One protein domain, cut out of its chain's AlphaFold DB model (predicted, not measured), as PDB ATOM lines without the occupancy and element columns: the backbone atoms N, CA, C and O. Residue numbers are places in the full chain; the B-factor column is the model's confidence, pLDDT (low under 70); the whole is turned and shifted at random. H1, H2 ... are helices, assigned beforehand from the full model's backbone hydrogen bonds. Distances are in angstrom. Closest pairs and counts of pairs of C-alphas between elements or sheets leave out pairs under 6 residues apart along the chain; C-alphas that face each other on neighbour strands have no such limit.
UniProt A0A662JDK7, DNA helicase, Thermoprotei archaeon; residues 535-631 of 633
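This is residues 535 to 631 of the 633 residues of the protein "DNA helicase" of Thermoprotei archaeon (UniProt A0A662JDK7). One long helix, H5, has its first part set among short helices, with H1 and H2 packed on it and crossing it, while its far part, residues 618 to 629, sticks out of the body as an arm together with residues 630 and 631. Beyond H2, H3 and H4 make a crossed pair at the other end of the length. The printed part has 97 residues with five named helices, H1 to H5 in chain order, and no named strand; the class is all helix. The whole is compact, with a radius of gyration of the C-alphas of 14.5 A, yet elongated, spanning 49 by 27 by 20 A.

Begin at H5, residues 605 to 629, the longest helix. With residues 609 to 616 alone it touches H1, residues 538 to 548; look at the closest C-alphas, those of Ile 545 and Ala 609, 6.2 A apart. The two run opposite ways at a steep tilt of 41 degrees. With residues 606 to 614 alone H5 touches H2, residues 553 to 564, and H2 touches H5 with residues 556 to 560 alone; the closest C-alphas, those of Ala 560 and Val 610, are 5.5 A apart. These two run the same way at a steep tilt of 68 degrees, only just short of about perpendicular. H2 is the hub, touching three helices. With residues 553 to 557 alone it touches H1, closest at the C-alphas of Ala 546 and Ala 553, 5.1 A apart. H2 and H3, residues 567 to 577, touch only at the corner, and only just, with 3 pairs of C-alphas within 8 A; the closest are those of Val 563 and Leu 570, at 5.6 A. H3 and H5 are close but not clearly touching, the C-alphas of Arg 574 and Leu 611 being closest at 7.8 A. Further out, H3 touches H4, residues 584 to 592, about perpendicular at 88 degrees, with the C-alphas of Ala 572 and Glu 586 closest at 6.4 A. H4 and H5 are apart. In H1, H2, H3, H4 and H5 every O i to N i+4 pair is within hydrogen-bond range.

Find C-alpha 605 at (1.439, 16.916, 14.376); from there H5 runs 36.6 A to C-alpha 629 at (-22.874, 43.755, 9.100). H1 starts at C-alpha 538, (-16.920, 20.963, 10.990), and measures 15.1 A. H2 measures 16.3 A, H3 15.3 A and H4 12.5 A.

The C-alphas of Lys 599 and Lys 631, 50.3 A apart, are the two farthest apart. The printed part has no cut. Look at residues 593 to 604 for the long link, from H4 to H5. Mean pLDDT of the printed part is 70.5; 41 residues are under 70, among them 617 to 631.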
ATOM      1  N   HIS A 535     -21.216  18.064  13.234       39.97
ATOM      2  CA  HIS A 535     -20.482  17.200  12.299       39.97
ATOM      3  C   HIS A 535     -20.861  17.295  10.812       39.97
ATOM      4  O   HIS A 535     -20.849  16.287  10.112       39.97
ATOM      5  N   LEU A 536     -21.186  18.468  10.265       32.47
ATOM      6  CA  LEU A 536     -21.430  18.557   8.811       32.47
ATOM      7  C   LEU A 536     -20.514  19.504   8.057       32.47
ATOM      8  O   LEU A 536     -19.931  19.060   7.067       32.47
ATOM      9  N   ASP A 537     -20.310  20.714   8.557       40.84
ATOM     10  CA  ASP A 537     -19.295  21.621   8.011       40.84
ATOM     11  C   ASP A 537     -17.978  21.480   8.799       40.84
ATOM     12  O   ASP A 537     -16.927  21.252   8.200       40.84
ATOM     13  N   GLU A 538     -18.056  21.338  10.130       47.69
ATOM     14  CA  GLU A 538     -16.920  20.963  10.990       47.69
ATOM     15  C   GLU A 538     -16.303  19.599  10.625       47.69
ATOM     16  O   GLU A 538     -15.088  19.458  10.664       47.69
ATOM     17  N   ILE A 539     -17.085  18.592  10.189       46.34
ATOM     18  CA  ILE A 539     -16.512  17.300   9.743       46.34
ATOM     19  C   ILE A 539     -15.613  17.473   8.531       46.34
ATOM     20  O   ILE A 539     -14.609  16.772   8.427       46.34
ATOM     21  N   LYS A 540     -15.973  18.354   7.594       51.88
ATOM     22  CA  LYS A 540     -15.149  18.565   6.404       51.88
ATOM     23  C   LYS A 540     -13.836  19.237   6.786       51.88
ATOM     24  O   LYS A 540     -12.794  18.683   6.451       51.88
ATOM     25  N   GLY A 541     -13.884  20.315   7.572       62.59
ATOM     26  CA  GLY A 541     -12.685  20.989   8.082       62.59
ATOM     27  C   GLY A 541     -11.803  20.069   8.935       62.59
ATOM     28  O   GLY A 541     -10.605  19.959   8.694       62.59
ATOM     29  N   VAL A 542     -12.391  19.304   9.864       63.41
ATOM     30  CA  VAL A 542     -11.666  18.334  10.707       63.41
ATOM     31  C   VAL A 542     -11.014  17.242   9.864       63.41
ATOM     32  O   VAL A 542      -9.861  16.904  10.106       63.41
ATOM     33  N   VAL A 543     -11.709  16.686   8.868       63.50
ATOM     34  CA  VAL A 543     -11.161  15.622   8.010       63.50
ATOM     35  C   VAL A 543     -10.063  16.158   7.085       63.50
ATOM     36  O   VAL A 543      -9.056  15.478   6.882       63.50
ATOM     37  N   GLU A 544     -10.214  17.369   6.550       76.44
ATOM     38  CA  GLU A 544      -9.217  18.014   5.690       76.44
ATOM     39  C   GLU A 544      -7.949  18.391   6.468       76.44
ATOM     40  O   GLU A 544      -6.844  18.044   6.047       76.44
ATOM     41  N   ILE A 545      -8.099  19.002   7.645       77.88
ATOM     42  CA  ILE A 545      -6.986  19.391   8.523       77.88
ATOM     43  C   ILE A 545      -6.305  18.151   9.115       77.88
ATOM     44  O   ILE A 545      -5.074  18.072   9.137       77.88
ATOM     45  N   ALA A 546      -7.071  17.134   9.524       75.00
ATOM     46  CA  ALA A 546      -6.511  15.865   9.985       75.00
ATOM     47  C   ALA A 546      -5.646  15.206   8.905       75.00
ATOM     48  O   ALA A 546      -4.534  14.752   9.185       75.00
ATOM     49  N   LYS A 547      -6.113  15.222   7.650       80.06
ATOM     50  CA  LYS A 547      -5.366  14.702   6.502       80.06
ATOM     51  C   LYS A 547      -4.112  15.530   6.204       80.06
ATOM     52  O   LYS A 547      -3.060  14.940   5.978       80.06
ATOM     53  N   ALA A 548      -4.195  16.862   6.243       88.75
ATOM     54  CA  ALA A 548      -3.065  17.760   5.978       88.75
ATOM     55  C   ALA A 548      -1.927  17.631   7.007       88.75
ATOM     56  O   ALA A 548      -0.761  17.846   6.679       88.75
ATOM     57  N   HIS A 549      -2.255  17.258   8.245       89.19
ATOM     58  CA  HIS A 549      -1.285  17.080   9.324       89.19
ATOM     59  C   HIS A 549      -0.962  15.613   9.642       89.19
ATOM     60  O   HIS A 549      -0.229  15.356  10.599       89.19
ATOM     61  N   GLU A 550      -1.464  14.659   8.851       91.00
ATOM     62  CA  GLU A 550      -1.245  13.216   9.031       91.00
ATOM     63  C   GLU A 550      -1.646  12.716  10.434       91.00
ATOM     64  O   GLU A 550      -0.892  12.022  11.124       91.00
ATOM     65  N   VAL A 551      -2.838  13.101  10.891       82.19
ATOM     66  CA  VAL A 551      -3.398  12.679  12.182       82.19
ATOM     67  C   VAL A 551      -4.766  12.030  12.010       82.19
ATOM     68  O   VAL A 551      -5.477  12.280  11.043       82.19
ATOM     69  N   ASP A 552      -5.138  11.175  12.960       80.38
ATOM     70  CA  ASP A 552      -6.472  10.578  12.987       80.38
ATOM     71  C   ASP A 552      -7.537  11.646  13.283       80.38
ATOM     72  O   ASP A 552      -7.403  12.418  14.236       80.38
ATOM     73  N   ALA A 553      -8.592  11.685  12.466       59.88
ATOM     74  CA  ALA A 553      -9.639  12.700  12.553       59.88
ATOM     75  C   ALA A 553     -10.458  12.594  13.850       59.88
ATOM     76  O   ALA A 553     -10.804  13.618  14.436       59.88
ATOM     77  N   GLY A 554     -10.716  11.373  14.333       51.53
ATOM     78  CA  GLY A 554     -11.415  11.159  15.603       51.53
ATOM     79  C   GLY A 554     -10.591  11.669  16.782       51.53
ATOM     80  O   GLY A 554     -11.091  12.399  17.635       51.53
ATOM     81  N   LYS A 555      -9.291  11.373  16.772       63.88
ATOM     82  CA  LYS A 555      -8.345  11.837  17.788       63.88
ATOM     83  C   LYS A 555      -8.126  13.347  17.766       63.88
ATOM     84  O   LYS A 555      -7.968  13.949  18.829       63.88
ATOM     85  N   LEU A 556      -8.098  13.960  16.581       74.00
ATOM     86  CA  LEU A 556      -8.048  15.414  16.428       74.00
ATOM     87  C   LEU A 556      -9.281  16.066  17.061       74.00
ATOM     88  O   LEU A 556      -9.121  16.953  17.895       74.00
ATOM     89  N   ALA A 557     -10.479  15.583  16.723       59.59
ATOM     90  CA  ALA A 557     -11.736  16.103  17.256       59.59
ATOM     91  C   ALA A 557     -11.814  15.973  18.785       59.59
ATOM     92  O   ALA A 557     -12.074  16.953  19.481       59.59
ATOM     93  N   GLU A 558     -11.511  14.788  19.322       61.28
ATOM     94  CA  GLU A 558     -11.509  14.536  20.768       61.28
ATOM     95  C   GLU A 558     -10.536  15.471  21.501       61.28
ATOM     96  O   GLU A 558     -10.882  16.088  22.509       61.28
ATOM     97  N   THR A 559      -9.323  15.631  20.965       67.38
ATOM     98  CA  THR A 559      -8.289  16.446  21.614       67.38
ATOM     99  C   THR A 559      -8.591  17.943  21.513       67.38
ATOM    100  O   THR A 559      -8.366  18.672  22.477       67.38
ATOM    101  N   ALA A 560      -9.132  18.408  20.382       69.69
ATOM    102  CA  ALA A 560      -9.551  19.797  20.204       69.69
ATOM    103  C   ALA A 560     -10.656  20.182  21.200       69.69
ATOM    104  O   ALA A 560     -10.547  21.215  21.857       69.69
ATOM    105  N   LEU A 561     -11.650  19.311  21.413       60.28
ATOM    106  CA  LEU A 561     -12.716  19.533  22.399       60.28
ATOM    107  C   LEU A 561     -12.180  19.658  23.831       60.28
ATOM    108  O   LEU A 561     -12.644  20.506  24.597       60.28
ATOM    109  N   VAL A 562     -11.197  18.831  24.202       67.88
ATOM    110  CA  VAL A 562     -10.550  18.904  25.522       67.88
ATOM    111  C   VAL A 562      -9.819  20.236  25.708       67.88
ATOM    112  O   VAL A 562      -9.901  20.828  26.783       67.88
ATOM    113  N   VAL A 563      -9.132  20.720  24.669       68.50
ATOM    114  CA  VAL A 563      -8.395  21.994  24.698       68.50
ATOM    115  C   VAL A 563      -9.349  23.195  24.723       68.50
ATOM    116  O   VAL A 563      -9.147  24.097  25.525       68.50
ATOM    117  N   MET A 564     -10.435  23.191  23.942       60.47
ATOM    118  CA  MET A 564     -11.428  24.280  23.926       60.47
ATOM    119  C   MET A 564     -12.144  24.472  25.263       60.47
ATOM    120  O   MET A 564     -12.451  25.593  25.654       60.47
ATOM    121  N   ARG A 565     -12.411  23.381  25.991       59.66
ATOM    122  CA  ARG A 565     -13.061  23.445  27.310       59.66
ATOM    123  C   ARG A 565     -12.140  23.958  28.417       59.66
ATOM    124  O   ARG A 565     -12.615  24.230  29.515       59.66
ATOM    125  N   ARG A 566     -10.834  24.050  28.157       72.25
ATOM    126  CA  ARG A 566      -9.811  24.476  29.115       72.25
ATOM    127  C   ARG A 566      -9.006  25.610  28.495       72.25
ATOM    128  O   ARG A 566      -7.923  25.377  27.968       72.25
ATOM    129  N   ILE A 567      -9.547  26.825  28.578       69.62
ATOM    130  CA  ILE A 567      -8.975  28.023  27.942       69.62
ATOM    131  C   ILE A 567      -7.490  28.233  28.289       69.62
ATOM    132  O   ILE A 567      -6.692  28.527  27.407       69.62
ATOM    133  N   GLU A 568      -7.095  27.913  29.522       80.44
ATOM    134  CA  GLU A 568      -5.703  27.930  29.996       80.44
ATOM    135  C   GLU A 568      -4.775  27.015  29.169       80.44
ATOM    136  O   GLU A 568      -3.654  27.387  28.832       80.44
ATOM    137  N   LEU A 569      -5.235  25.820  28.765       80.69
ATOM    138  CA  LEU A 569      -4.446  24.917  27.918       80.69
ATOM    139  C   LEU A 569      -4.337  25.414  26.479       80.69
ATOM    140  O   LEU A 569      -3.320  25.170  25.826       80.69
ATOM    141  N   LEU A 570      -5.376  26.080  25.978       79.50
ATOM    142  CA  LEU A 570      -5.358  26.691  24.656       79.50
ATOM    143  C   LEU A 570      -4.348  27.844  24.609       79.50
ATOM    144  O   LEU A 570      -3.494  27.889  23.720       79.50
ATOM    145  N   GLU A 571      -4.404  28.737  25.594       84.12
ATOM    146  CA  GLU A 571      -3.462  29.844  25.744       84.12
ATOM    147  C   GLU A 571      -2.031  29.334  25.921       84.12
ATOM    148  O   GLU A 571      -1.128  29.786  25.212       84.12
ATOM    149  N   ALA A 572      -1.826  28.312  26.756       88.31
ATOM    150  CA  ALA A 572      -0.527  27.672  26.920       88.31
ATOM    151  C   ALA A 572      -0.016  27.031  25.619       88.31
ATOM    152  O   ALA A 572       1.169  27.136  25.299       88.31
ATOM    153  N   LEU A 573      -0.882  26.388  24.825       87.44
ATOM    154  CA  LEU A 573      -0.497  25.807  23.536       87.44
ATOM    155  C   LEU A 573      -0.093  26.892  22.522       87.44
ATOM    156  O   LEU A 573       0.900  26.710  21.811       87.44
ATOM    157  N   ARG A 574      -0.804  28.030  22.492       87.19
ATOM    158  CA  ARG A 574      -0.482  29.211  21.663       87.19
ATOM    159  C   ARG A 574       0.795  29.922  22.115       87.19
ATOM    160  O   ARG A 574       1.584  30.364  21.285       87.19
ATOM    161  N   ALA A 575       1.013  30.055  23.419       86.81
ATOM    162  CA  ALA A 575       2.242  30.617  23.974       86.81
ATOM    163  C   ALA A 575       3.436  29.703  23.647       86.81
ATOM    164  O   ALA A 575       4.477  30.151  23.161       86.81
ATOM    165  N   PHE A 576       3.263  28.386  23.801       86.88
ATOM    166  CA  PHE A 576       4.288  27.401  23.466       86.88
ATOM    167  C   PHE A 576       4.614  27.369  21.964       86.88
ATOM    168  O   PHE A 576       5.785  27.209  21.609       86.88
ATOM    169  N   SER A 577       3.625  27.545  21.074       86.44
ATOM    170  CA  SER A 577       3.849  27.616  19.618       86.44
ATOM    171  C   SER A 577       4.635  28.856  19.198       86.44
ATOM    172  O   SER A 577       5.477  28.760  18.305       86.44
ATOM    173  N   ARG A 578       4.446  29.975  19.907       85.94
ATOM    174  CA  ARG A 578       5.201  31.227  19.744       85.94
ATOM    175  C   ARG A 578       6.567  31.226  20.441       85.94
ATOM    176  O   ARG A 578       7.354  32.152  20.274       85.94
ATOM    177  N   GLY A 579       6.890  30.171  21.192       81.81
ATOM    178  CA  GLY A 579       8.158  30.047  21.914       81.81
ATOM    179  C   GLY A 579       8.224  30.848  23.220       81.81
ATOM    180  O   GLY A 579       9.320  31.048  23.756       81.81
ATOM    181  N   GLU A 580       7.077  31.276  23.736       85.19
ATOM    182  CA  GLU A 580       6.926  31.977  25.010       85.19
ATOM    183  C   GLU A 580       7.088  31.003  26.199       85.19
ATOM    184  O   GLU A 580       7.120  29.776  26.039       85.19
ATOM    185  N   ARG A 581       7.283  31.539  27.413       82.12
ATOM    186  CA  ARG A 581       7.389  30.715  28.632       82.12
ATOM    187  C   ARG A 581       5.990  30.329  29.114       82.12
ATOM    188  O   ARG A 581       5.158  31.203  29.290       82.12
ATOM    189  N   ILE A 582       5.795  29.041  29.395       86.69
ATOM    190  CA  ILE A 582       4.595  28.496  30.051       86.69
ATOM    191  C   ILE A 582       4.979  27.847  31.382       86.69
ATOM    192  O   ILE A 582       6.150  27.499  31.594       86.69
ATOM    193  N   SER A 583       4.015  27.672  32.280       88.31
ATOM    194  CA  SER A 583       4.226  27.003  33.561       88.31
ATOM    195  C   SER A 583       4.588  25.521  33.385       88.31
ATOM    196  O   SER A 583       4.368  24.886  32.347       88.31
ATOM    197  N   LYS A 584       5.172  24.935  34.435       84.06
ATOM    198  CA  LYS A 584       5.541  23.511  34.449       84.06
ATOM    199  C   LYS A 584       4.305  22.600  34.409       84.06
ATOM    200  O   LYS A 584       4.379  21.521  33.823       84.06
ATOM    201  N   GLU A 585       3.203  23.039  35.009       85.62
ATOM    202  CA  GLU A 585       1.927  22.319  35.068       85.62
ATOM    203  C   GLU A 585       1.250  22.283  33.694       85.62
ATOM    204  O   GLU A 585       0.941  21.199  33.197       85.62
ATOM    205  N   GLU A 586       1.157  23.425  33.008       86.88
ATOM    206  CA  GLU A 586       0.647  23.500  31.630       86.88
ATOM    207  C   GLU A 586       1.484  22.647  30.671       86.88
ATOM    208  O   GLU A 586       0.947  21.894  29.855       86.88
ATOM    209  N   LEU A 587       2.817  22.690  30.795       86.31
ATOM    210  CA  LEU A 587       3.702  21.872  29.967       86.31
ATOM    211  C   LEU A 587       3.456  20.369  30.179       86.31
ATOM    212  O   LEU A 587       3.495  19.604  29.212       86.31
ATOM    213  N   MET A 588       3.216  19.932  31.419       85.25
ATOM    214  CA  MET A 588       2.897  18.534  31.723       85.25
ATOM    215  C   MET A 588       1.551  18.121  31.124       85.25
ATOM    216  O   MET A 588       1.459  17.049  30.523       85.25
ATOM    217  N   GLU A 589       0.529  18.966  31.222       87.88
ATOM    218  CA  GLU A 589      -0.798  18.700  30.657       87.88
ATOM    219  C   GLU A 589      -0.764  18.616  29.120       87.88
ATOM    220  O   GLU A 589      -1.264  17.649  28.537       87.88
ATOM    221  N   LEU A 590      -0.063  19.535  28.445       89.06
ATOM    222  CA  LEU A 590       0.120  19.484  26.987       89.06
ATOM    223  C   LEU A 590       0.910  18.240  26.536       89.06
ATOM    224  O   LEU A 590       0.687  17.704  25.442       89.06
ATOM    225  N   GLN A 591       1.835  17.746  27.366       88.06
ATOM    226  CA  GLN A 591       2.559  16.498  27.105       88.06
ATOM    227  C   GLN A 591       1.677  15.258  27.288       88.06
ATOM    228  O   GLN A 591       1.771  14.342  26.464       88.06
ATOM    229  N   LYS A 592       0.801  15.232  28.305       89.44
ATOM    230  CA  LYS A 592      -0.174  14.145  28.526       89.44
ATOM    231  C   LYS A 592      -1.109  13.987  27.330       89.44
ATOM    232  O   LYS A 592      -1.307  12.872  26.852       89.44
ATOM    233  N   LEU A 593      -1.575  15.106  26.774       84.50
ATOM    234  CA  LEU A 593      -2.401  15.143  25.561       84.50
ATOM    235  C   LEU A 593      -1.619  14.851  24.269       84.50
ATOM    236  O   LEU A 593      -2.188  14.831  23.182       84.50
ATOM    237  N   LYS A 594      -0.305  14.598  24.356       89.50
ATOM    238  CA  LYS A 594       0.574  14.336  23.204       89.50
ATOM    239  C   LYS A 594       0.547  15.472  22.169       89.50
ATOM    240  O   LYS A 594       0.762  15.214  20.984       89.50
ATOM    241  N   LEU A 595       0.359  16.716  22.611       88.56
ATOM    242  CA  LEU A 595       0.374  17.910  21.758       88.56
ATOM    243  C   LEU A 595       1.801  18.431  21.541       88.56
ATOM    244  O   LEU A 595       2.143  18.913  20.461       88.56
ATOM    245  N   VAL A 596       2.676  18.247  22.533       87.62
ATOM    246  CA  VAL A 596       4.075  18.709  22.508       87.62
ATOM    247  C   VAL A 596       5.052  17.593  22.907       87.62
ATOM    248  O   VAL A 596       4.656  16.546  23.429       87.62
ATOM    249  N   LYS A 597       6.351  17.747  22.614       80.44
ATOM    250  CA  LYS A 597       7.392  16.769  22.985       80.44
ATOM    251  C   LYS A 597       8.591  17.433  23.675       80.44
ATOM    252  O   LYS A 597       9.359  18.137  23.031       80.44
ATOM    253  N   GLY A 598       8.815  17.077  24.946       64.62
ATOM    254  CA  GLY A 598      10.051  17.344  25.700       64.62
ATOM    255  C   GLY A 598      10.350  18.825  25.989       64.62
ATOM    256  O   GLY A 598       9.562  19.706  25.666       64.62
ATOM    257  N   LYS A 599      11.518  19.102  26.598       53.72
ATOM    258  CA  LYS A 599      12.013  20.471  26.891       53.72
ATOM    259  C   LYS A 599      12.440  21.259  25.639       53.72
ATOM    260  O   LYS A 599      12.582  22.475  25.697       53.72
ATOM    261  N   ARG A 600      12.664  20.585  24.506       55.44
ATOM    262  CA  ARG A 600      13.020  21.223  23.228       55.44
ATOM    263  C   ARG A 600      11.744  21.528  22.452       55.44
ATOM    264  O   ARG A 600      11.316  20.670  21.694       55.44
ATOM    265  N   ARG A 601      11.163  22.710  22.699       63.84
ATOM    266  CA  ARG A 601      10.119  23.446  21.940       63.84
ATOM    267  C   ARG A 601       9.656  22.801  20.614       63.84
ATOM    268  O   ARG A 601       9.891  23.347  19.542       63.84
ATOM    269  N   LYS A 602       9.031  21.621  20.654       78.19
ATOM    270  CA  LYS A 602       8.602  20.899  19.448       78.19
ATOM    271  C   LYS A 602       7.159  20.459  19.613       78.19
ATOM    272  O   LYS A 602       6.850  19.579  20.421       78.19
ATOM    273  N   ILE A 603       6.288  21.088  18.832       88.75
ATOM    274  CA  ILE A 603       4.876  20.732  18.713       88.75
ATOM    275  C   ILE A 603       4.755  19.497  17.816       88.75
ATOM    276  O   ILE A 603       5.410  19.401  16.773       88.75
ATOM    277  N   ARG A 604       3.952  18.526  18.254       89.75
ATOM    278  CA  ARG A 604       3.638  17.307  17.497       89.75
ATOM    279  C   ARG A 604       2.569  17.604  16.444       89.75
ATOM    280  O   ARG A 604       1.834  18.572  16.576       89.75
ATOM    281  N   ASN A 605       2.433  16.741  15.441       89.56
ATOM    282  CA  ASN A 605       1.439  16.916  14.376       89.56
ATOM    283  C   ASN A 605       0.012  17.123  14.914       89.56
ATOM    284  O   ASN A 605      -0.683  18.007  14.435       89.56
ATOM    285  N   LEU A 606      -0.369  16.412  15.983       84.62
ATOM    286  CA  LEU A 606      -1.659  16.603  16.656       84.62
ATOM    287  C   LEU A 606      -1.818  18.014  17.244       84.62
ATOM    288  O   LEU A 606      -2.870  18.614  17.099       84.62
ATOM    289  N   GLY A 607      -0.765  18.576  17.845       87.62
ATOM    290  CA  GLY A 607      -0.791  19.952  18.350       87.62
ATOM    291  C   GLY A 607      -0.880  21.001  17.244       87.62
ATOM    292  O   GLY A 607      -1.577  21.993  17.411       87.62
ATOM    293  N   LYS A 608      -0.228  20.764  16.099       91.31
ATOM    294  CA  LYS A 608      -0.350  21.639  14.922       91.31
ATOM    295  C   LYS A 608      -1.755  21.585  14.322       91.31
ATOM    296  O   LYS A 608      -2.315  22.626  14.018       91.31
ATOM    297  N   ALA A 609      -2.321  20.385  14.212       83.88
ATOM    298  CA  ALA A 609      -3.665  20.171  13.691       83.88
ATOM    299  C   ALA A 609      -4.744  20.807  14.579       83.88
ATOM    300  O   ALA A 609      -5.679  21.399  14.058       83.88
ATOM    301  N   VAL A 610      -4.599  20.732  15.910       81.56
ATOM    302  CA  VAL A 610      -5.511  21.407  16.851       81.56
ATOM    303  C   VAL A 610      -5.460  22.927  16.668       81.56
ATOM    304  O   VAL A 610      -6.510  23.550  16.614       81.56
ATOM    305  N   LEU A 611      -4.271  23.524  16.526       86.31
ATOM    306  CA  LEU A 611      -4.146  24.969  16.284       86.31
ATOM    307  C   LEU A 611      -4.779  25.387  14.947       86.31
ATOM    308  O   LEU A 611      -5.576  26.316  14.932       86.31
ATOM    309  N   ALA A 612      -4.492  24.661  13.864       83.38
ATOM    310  CA  ALA A 612      -5.049  24.943  12.539       83.38
ATOM    311  C   ALA A 612      -6.583  24.813  12.498       83.38
ATOM    312  O   ALA A 612      -7.259  25.590  11.831       83.38
ATOM    313  N   LEU A 613      -7.137  23.842  13.229       75.81
ATOM    314  CA  LEU A 613      -8.583  23.654  13.340       75.81
ATOM    315  C   LEU A 613      -9.259  24.819  14.070       75.81
ATOM    316  O   LEU A 613     -10.323  25.266  13.659       75.81
ATOM    317  N   LEU A 614      -8.624  25.333  15.121       71.25
ATOM    318  CA  LEU A 614      -9.148  26.464  15.884       71.25
ATOM    319  C   LEU A 614      -9.054  27.777  15.097       71.25
ATOM    320  O   LEU A 614     -10.001  28.551  15.114       71.25
ATOM    321  N   GLU A 615      -7.963  27.999  14.360       74.50
ATOM    322  CA  GLU A 615      -7.816  29.153  13.455       74.50
ATOM    323  C   GLU A 615      -8.865  29.132  12.332       74.50
ATOM    324  O   GLU A 615      -9.409  30.171  11.962       74.50
ATOM    325  N   HIS A 616      -9.188  27.944  11.810       71.88
ATOM    326  CA  HIS A 616     -10.252  27.772  10.825       71.88
ATOM    327  C   HIS A 616     -11.625  28.168  11.388       71.88
ATOM    328  O   HIS A 616     -12.379  28.863  10.711       71.88
ATOM    329  N   TRP A 617     -11.924  27.789  12.634       63.41
ATOM    330  CA  TRP A 617     -13.174  28.158  13.302       63.41
ATOM    331  C   TRP A 617     -13.253  29.647  13.669       63.41
ATOM    332  O   TRP A 617     -14.303  30.257  13.478       63.41
ATOM    333  N   GLU A 618     -12.153  30.263  14.114       61.62
ATOM    334  CA  GLU A 618     -12.101  31.710  14.391       61.62
ATOM    335  C   GLU A 618     -12.324  32.547  13.114       61.62
ATOM    336  O   GLU A 618     -13.041  33.548  13.137       61.62
ATOM    337  N   ALA A 619     -11.785  32.106  11.970       58.53
ATOM    338  CA  ALA A 619     -11.985  32.773  10.682       58.53
ATOM    339  C   ALA A 619     -13.434  32.665  10.160       58.53
ATOM    340  O   ALA A 619     -13.933  33.589   9.511       58.53
ATOM    341  N   GLU A 620     -14.127  31.554  10.435       56.00
ATOM    342  CA  GLU A 620     -15.549  31.401  10.102       56.00
ATOM    343  C   GLU A 620     -16.445  32.299  10.970       56.00
ATOM    344  O   GLU A 620     -17.395  32.892  10.446       56.00
ATOM    345  N   GLU A 621     -16.123  32.472  12.257       47.22
ATOM    346  CA  GLU A 621     -16.818  33.423  13.136       47.22
ATOM    347  C   GLU A 621     -16.634  34.880  12.675       47.22
ATOM    348  O   GLU A 621     -17.617  35.624  12.587       47.22
ATOM    349  N   GLU A 622     -15.416  35.289  12.295       38.25
ATOM    350  CA  GLU A 622     -15.160  36.628  11.737       38.25
ATOM    351  C   GLU A 622     -15.892  36.857  10.403       38.25
ATOM    352  O   GLU A 622     -16.487  37.919  10.185       38.25
ATOM    353  N   ALA A 623     -15.906  35.861   9.510       40.19
ATOM    354  CA  ALA A 623     -16.612  35.942   8.231       40.19
ATOM    355  C   ALA A 623     -18.137  36.036   8.413       40.19
ATOM    356  O   ALA A 623     -18.806  36.804   7.710       40.19
ATOM    357  N   ALA A 624     -18.696  35.302   9.379       38.09
ATOM    358  CA  ALA A 624     -20.107  35.384   9.745       38.09
ATOM    359  C   ALA A 624     -20.469  36.765  10.324       38.09
ATOM    360  O   ALA A 624     -21.528  37.315  10.002       38.09
ATOM    361  N   TRP A 625     -19.570  37.363  11.111       35.16
ATOM    362  CA  TRP A 625     -19.735  38.705  11.671       35.16
ATOM    363  C   TRP A 625     -19.691  39.802  10.588       35.16
ATOM    364  O   TRP A 625     -20.575  40.664  10.532       35.16
ATOM    365  N   LEU A 626     -18.746  39.720   9.644       32.50
ATOM    366  CA  LEU A 626     -18.627  40.635   8.497       32.50
ATOM    367  C   LEU A 626     -19.826  40.554   7.533       32.50
ATOM    368  O   LEU A 626     -20.320  41.577   7.053       32.50
ATOM    369  N   MET A 627     -20.346  39.349   7.282       32.41
ATOM    370  CA  MET A 627     -21.522  39.127   6.426       32.41
ATOM    371  C   MET A 627     -22.844  39.533   7.104       32.41
ATOM    372  O   MET A 627     -23.805  39.886   6.415       32.41
ATOM    373  N   GLY A 628     -22.899  39.530   8.441       34.22
ATOM    374  CA  GLY A 628     -24.019  40.062   9.226       34.22
ATOM    375  C   GLY A 628     -24.101  41.594   9.213       34.22
ATOM    376  O   GLY A 628     -25.200  42.146   9.150       34.22
ATOM    377  N   GLY A 629     -22.956  42.287   9.179       33.09
ATOM    378  CA  GLY A 629     -22.874  43.755   9.100       33.09
ATOM    379  C   GLY A 629     -23.274  44.359   7.745       33.09
ATOM    380  O   GLY A 629     -23.640  45.530   7.676       33.09
ATOM    381  N   LEU A 630     -23.275  43.567   6.667       33.88
ATOM    382  CA  LEU A 630     -23.641  44.005   5.308       33.88
ATOM    383  C   LEU A 630     -25.140  43.883   4.979       33.88
ATOM    384  O   LEU A 630     -25.565  44.318   3.912       33.88
ATOM    385  N   LYS A 631     -25.969  43.349   5.889       35.03
ATOM    386  CA  LYS A 631     -27.445  43.347   5.758       35.03
ATOM    387  C   LYS A 631     -28.138  44.526   6.450       35.03
ATOM    388  O   LYS A 631     -29.362  44.540   6.563       35.03
TER     389      LYS A 631